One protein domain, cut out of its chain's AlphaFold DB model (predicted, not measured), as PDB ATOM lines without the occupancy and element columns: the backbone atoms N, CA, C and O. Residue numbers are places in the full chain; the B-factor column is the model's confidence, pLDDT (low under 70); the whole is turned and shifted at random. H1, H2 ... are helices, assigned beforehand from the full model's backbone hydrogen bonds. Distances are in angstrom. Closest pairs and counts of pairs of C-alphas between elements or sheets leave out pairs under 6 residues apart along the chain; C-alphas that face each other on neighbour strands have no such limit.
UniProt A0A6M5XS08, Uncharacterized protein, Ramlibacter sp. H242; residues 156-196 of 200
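This is residues 156 to 196 of the 200 residues of an uncharacterized protein of Ramlibacter sp. H242 (UniProt A0A6M5XS08). The domain is a helical hairpin, H1 and H2 side by side and running opposite ways, with a short third helix, H3, set off beyond the far end of H2 on a bend of the chain. The two long helices make the body, and residues 186 to 190 lead away from it to H3, which touches neither of them. The printed part has 41 residues with three named helices, in the order H1, H2, H3 along the chain, and no named strand; the class is all helix. The whole is only just compact, close to loose, with a radius of gyration of the C-alphas of 10.5 A. Its C-alphas span 32 by 16 by 13 A, an outline that is only just elongated.

H1, residues 156 to 168, and H2, residues 172 to 185, form a helical hairpin, two helices that follow each other in the chain and run opposite ways. They touch, with 19 pairs of C-alphas within 8 A. Their closest C-alphas are those of Ala 163 and Ala 175, 4.2 A apart. Their lines stand at a shallow tilt of 16 degrees, and their centres are 9.3 A apart. H3, residues 191 to 196, is apart from H1. H3 is also apart from H2, although it follows H2 in the chain. In H1 every O i to N i+4 pair is within hydrogen-bond range, while in H2 it is 9 of 10 and in H3 1 of 2.

H1 begins at the C-alpha of Pro 156, at (110.302, 141.680, 99.487), and measures 18.4 A from there to the C-alpha of Glu 168. A tight link of 3 residues, 169 to 171, joins it to H2. H2, the longest helix with 14 residues, begins at the C-alpha of Tyr 172, at (124.685, 146.978, 109.009), and measures 20.0 A to the C-alpha of Arg 185. A tight link of 5 residues, 186 to 190, leads on to H3. H3 measures 9.4 A from the C-alpha of Ala 191 to that of Ser 196, which is at (107.867, 125.905, 113.170).

The two C-alphas farthest apart in the domain are those of Ala 169 and Ser 196, at 32.6 A. The first and last printed C-alphas, of Pro 156 and Ser 196, are 21.0 A apart. The printed part has no cut, and both of its links between helices are tight. The mean pLDDT of the printed part is 86.4. Six residues, 191 to 196, are under 70; they are the residues of H3, with a mean pLDDT of 61, against 92 for H1 and 92 for H2.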
ATOM      1  N   PRO A 156     109.368 142.463  98.689       89.25
ATOM      2  CA  PRO A 156     110.302 141.680  99.487       89.25
ATOM      3  C   PRO A 156     111.675 141.471  98.857       89.25
ATOM      4  O   PRO A 156     112.688 141.655  99.522       89.25
ATOM      5  N   GLU A 157     111.713 141.141  97.572       87.06
ATOM      6  CA  GLU A 157     112.930 140.836  96.828       87.06
ATOM      7  C   GLU A 157     113.811 142.082  96.681       87.06
ATOM      8  O   GLU A 157     115.016 142.023  96.913       87.06
ATOM      9  N   ALA A 158     113.206 143.234  96.377       87.00
ATOM     10  CA  ALA A 158     113.906 144.513  96.276       87.00
ATOM     11  C   ALA A 158     114.383 145.026  97.645       87.00
ATOM     12  O   ALA A 158     115.433 145.662  97.749       87.00
ATOM     13  N   VAL A 159     113.623 144.770  98.713       89.88
ATOM     14  CA  VAL A 159     114.045 145.080 100.088       89.88
ATOM     15  C   VAL A 159     115.213 144.182 100.499       89.88
ATOM     16  O   VAL A 159     116.180 144.679 101.072       89.88
ATOM     17  N   LEU A 160     115.159 142.891 100.163       90.94
ATOM     18  CA  LEU A 160     116.221 141.934 100.454       90.94
ATOM     19  C   LEU A 160     117.509 142.268  99.693       90.94
ATOM     20  O   LEU A 160     118.565 142.318 100.312       90.94
ATOM     21  N   ALA A 161     117.426 142.550  98.389       89.62
ATOM     22  CA  ALA A 161     118.580 142.939  97.580       89.62
ATOM     23  C   ALA A 161     119.277 144.186  98.149       89.62
ATOM     24  O   ALA A 161     120.481 144.166  98.378       89.62
ATOM     25  N   ARG A 162     118.507 145.225  98.501       91.06
ATOM     26  CA  ARG A 162     119.048 146.430  99.153       91.06
ATOM     27  C   ARG A 162     119.679 146.138 100.514       91.06
ATOM     28  O   ARG A 162     120.684 146.748 100.862       91.06
ATOM     29  N   ALA A 163     119.105 145.221 101.294       93.06
ATOM     30  CA  ALA A 163     119.696 144.813 102.564       93.06
ATOM     31  C   ALA A 163     121.037 144.085 102.359       93.06
ATOM     32  O   ALA A 163     121.965 144.323 103.126       93.06
ATOM     33  N   VAL A 164     121.156 143.245 101.324       94.62
ATOM     34  CA  VAL A 164     122.417 142.578 100.954       94.62
ATOM     35  C   VAL A 164     123.469 143.602 100.527       94.62
ATOM     36  O   VAL A 164     124.558 143.603 101.091       94.62
ATOM     37  N   GLU A 165     123.127 144.528  99.630       94.06
ATOM     38  CA  GLU A 165     124.029 145.613  99.209       94.06
ATOM     39  C   GLU A 165     124.510 146.454 100.407       94.06
ATOM     40  O   GLU A 165     125.695 146.767 100.524       94.06
ATOM     41  N   ALA A 166     123.616 146.775 101.350       95.50
ATOM     42  CA  ALA A 166     123.972 147.498 102.570       95.50
ATOM     43  C   ALA A 166     124.924 146.693 103.478       95.50
ATOM     44  O   ALA A 166     125.824 147.272 104.085       95.50
ATOM     45  N   ILE A 167     124.777 145.365 103.564       94.31
ATOM     46  CA  ILE A 167     125.712 144.492 104.299       94.31
ATOM     47  C   ILE A 167     127.092 144.508 103.639       94.31
ATOM     48  O   ILE A 167     128.093 144.668 104.339       94.31
ATOM     49  N   GLU A 168     127.146 144.369 102.313       95.62
ATOM     50  CA  GLU A 168     128.394 144.408 101.539       95.62
ATOM     51  C   GLU A 168     129.111 145.759 101.683       95.62
ATOM     52  O   GLU A 168     130.336 145.809 101.767       95.62
ATOM     53  N   ALA A 169     128.348 146.849 101.808       96.56
ATOM     54  CA  ALA A 169     128.860 148.192 102.069       96.56
ATOM     55  C   ALA A 169     129.219 148.466 103.548       96.56
ATOM     56  O   ALA A 169     129.629 149.580 103.881       96.56
ATOM     57  N   GLY A 170     129.043 147.502 104.461       96.81
ATOM     58  CA  GLY A 170     129.284 147.676 105.902       96.81
ATOM     59  C   GLY A 170     128.225 148.517 106.635       96.81
ATOM     60  O   GLY A 170     128.392 148.869 107.803       96.81
ATOM     61  N   GLN A 171     127.107 148.829 105.979       97.44
ATOM     62  CA  GLN A 171     125.979 149.602 106.506       97.44
ATOM     63  C   GLN A 171     124.990 148.700 107.268       97.44
ATOM     64  O   GLN A 171     123.797 148.623 106.967       97.44
ATOM     65  N   TYR A 172     125.470 148.004 108.302       96.38
ATOM     66  CA  TYR A 172     124.685 146.978 109.009       96.38
ATOM     67  C   TYR A 172     123.406 147.504 109.674       96.38
ATOM     68  O   TYR A 172     122.421 146.772 109.785       96.38
ATOM     69  N   ARG A 173     123.397 148.769 110.116       95.81
ATOM     70  CA  ARG A 173     122.205 149.395 110.710       95.81
ATOM     71  C   ARG A 173     121.068 149.506 109.693       95.81
ATOM     72  O   ARG A 173     119.928 149.194 110.032       95.81
ATOM     73  N   ASP A 174     121.387 149.903 108.467       91.56
ATOM     74  CA  ASP A 174     120.406 150.117 107.399       91.56
ATOM     75  C   ASP A 174     119.892 148.783 106.850       91.56
ATOM     76  O   ASP A 174     118.688 148.608 106.629       91.56
ATOM     77  N   ALA A 175     120.791 147.800 106.728       94.25
ATOM     78  CA  ALA A 175     120.427 146.426 106.405       94.25
ATOM     79  C   ALA A 175     119.461 145.836 107.443       94.25
ATOM     80  O   ALA A 175     118.410 145.305 107.081       94.25
ATOM     81  N   LYS A 176     119.774 145.982 108.740       94.25
ATOM     82  CA  LYS A 176     118.916 145.509 109.834       94.25
ATOM     83  C   LYS A 176     117.530 146.152 109.779       94.25
ATOM     84  O   LYS A 176     116.538 145.430 109.799       94.25
ATOM     85  N   ALA A 177     117.457 147.477 109.651       93.44
ATOM     86  CA  ALA A 177     116.181 148.188 109.572       93.44
ATOM     87  C   ALA A 177     115.326 147.720 108.378       93.44
ATOM     88  O   ALA A 177     114.115 147.531 108.505       93.44
ATOM     89  N   SER A 178     115.960 147.474 107.226       91.50
ATOM     90  CA  SER A 178     115.283 146.961 106.030       91.50
ATOM     91  C   SER A 178     114.720 145.550 106.238       91.50
ATOM     92  O   SER A 178     113.577 145.287 105.856       91.50
ATOM     93  N   LEU A 179     115.486 144.657 106.877       91.69
ATOM     94  CA  LEU A 179     115.069 143.280 107.171       91.69
ATOM     95  C   LEU A 179     113.968 143.211 108.238       91.69
ATOM     96  O   LEU A 179     112.999 142.477 108.060       91.69
ATOM     97  N   GLU A 180     114.057 144.002 109.308       92.00
ATOM     98  CA  GLU A 180     113.001 144.081 110.330       92.00
ATOM     99  C   GLU A 180     111.688 144.593 109.724       92.00
ATOM    100  O   GLU A 180     110.626 144.002 109.930       92.00
ATOM    101  N   GLY A 181     111.763 145.637 108.892       88.44
ATOM    102  CA  GLY A 181     110.607 146.140 108.151       88.44
ATOM    103  C   GLY A 181     110.048 145.141 107.131       88.44
ATOM    104  O   GLY A 181     108.869 145.215 106.780       88.44
ATOM    105  N   LEU A 182     110.864 144.210 106.630       90.12
ATOM    106  CA  LEU A 182     110.403 143.122 105.769       90.12
ATOM    107  C   LEU A 182     109.640 142.060 106.568       90.12
ATOM    108  O   LEU A 182     108.513 141.733 106.206       90.12
ATOM    109  N   VAL A 183     110.217 141.576 107.672       89.25
ATOM    110  CA  VAL A 183     109.605 140.556 108.542       89.25
ATOM    111  C   VAL A 183     108.283 141.045 109.135       89.25
ATOM    112  O   VAL A 183     107.307 140.301 109.159       89.25
ATOM    113  N   ALA A 184     108.218 142.314 109.548       87.56
ATOM    114  CA  ALA A 184     106.991 142.911 110.072       87.56
ATOM    115  C   ALA A 184     105.851 142.957 109.036       87.56
ATOM    116  O   ALA A 184     104.682 142.866 109.405       87.56
ATOM    117  N   ARG A 185     106.178 143.109 107.744       85.50
ATOM    118  CA  ARG A 185     105.192 143.152 106.650       85.50
ATOM    119  C   ARG A 185     104.784 141.766 106.170       85.50
ATOM    120  O   ARG A 185     103.626 141.568 105.819       85.50
ATOM    121  N   ASP A 186     105.725 140.831 106.126       83.44
ATOM    122  CA  ASP A 186     105.480 139.467 105.680       83.44
ATOM    123  C   ASP A 186     106.233 138.473 106.586       83.44
ATOM    124  O   ASP A 186     107.423 138.198 106.373       83.44
ATOM    125  N   PRO A 187     105.544 137.905 107.599       83.38
ATOM    126  CA  PRO A 187     106.148 137.009 108.583       83.38
ATOM    127  C   PRO A 187     106.802 135.757 107.992       83.38
ATOM    128  O   PRO A 187     107.589 135.105 108.671       83.38
ATOM    129  N   LYS A 188     106.534 135.402 106.724       83.75
ATOM    130  CA  LYS A 188     107.176 134.245 106.077       83.75
ATOM    131  C   LYS A 188     108.695 134.409 105.915       83.75
ATOM    132  O   LYS A 188     109.396 133.421 105.677       83.75
ATOM    133  N   PHE A 189     109.190 135.645 106.009       80.75
ATOM    134  CA  PHE A 189     110.617 135.968 106.005       80.75
ATOM    135  C   PHE A 189     111.254 135.914 107.400       80.75
ATOM    136  O   PHE A 189     112.472 136.047 107.499       80.75
ATOM    137  N   ASP A 190     110.476 135.678 108.461       79.69
ATOM    138  CA  ASP A 190     111.018 135.412 109.791       79.69
ATOM    139  C   ASP A 190     111.726 134.046 109.812       79.69
ATOM    140  O   ASP A 190     111.176 133.018 109.398       79.69
ATOM    141  N   ALA A 191     112.951 134.011 110.336       68.94
ATOM    142  CA  ALA A 191     113.676 132.766 110.558       68.94
ATOM    143  C   ALA A 191     112.912 131.822 111.509       68.94
ATOM    144  O   ALA A 191     112.917 130.607 111.295       68.94
ATOM    145  N   ALA A 192     112.195 132.362 112.504       67.69
ATOM    146  CA  ALA A 192     111.374 131.588 113.438       67.69
ATOM    147  C   ALA A 192     110.139 130.959 112.768       67.69
ATOM    148  O   ALA A 192     109.680 129.884 113.159       67.69
ATOM    149  N   TYR A 193     109.617 131.579 111.708       60.50
ATOM    150  CA  TYR A 193     108.496 131.024 110.954       60.50
ATOM    151  C   TYR A 193     108.892 129.730 110.221       60.50
ATOM    152  O   TYR A 193     108.124 128.766 110.205       60.50
ATOM    153  N   ARG A 194     110.119 129.647 109.681       58.91
ATOM    154  CA  ARG A 194     110.617 128.447 108.976       58.91
ATOM    155  C   ARG A 194     110.838 127.247 109.898       58.91
ATOM    156  O   ARG A 194     110.566 126.122 109.482       58.91
ATOM    157  N   SER A 195     111.287 127.461 111.136       54.66
ATOM    158  CA  SER A 195     111.549 126.366 112.083       54.66
ATOM    159  C   SER A 195     110.263 125.697 112.582       54.66
ATOM    160  O   SER A 195     110.238 124.480 112.733       54.66
ATOM    161  N   SER A 196     109.167 126.449 112.734       57.53
ATOM    162  CA  SER A 196     107.867 125.905 113.170       57.53
ATOM    163  C   SER A 196     107.152 125.014 112.140       57.53
ATOM    164  O   SER A 196     106.276 124.225 112.503       57.53
TER     165      SER A 196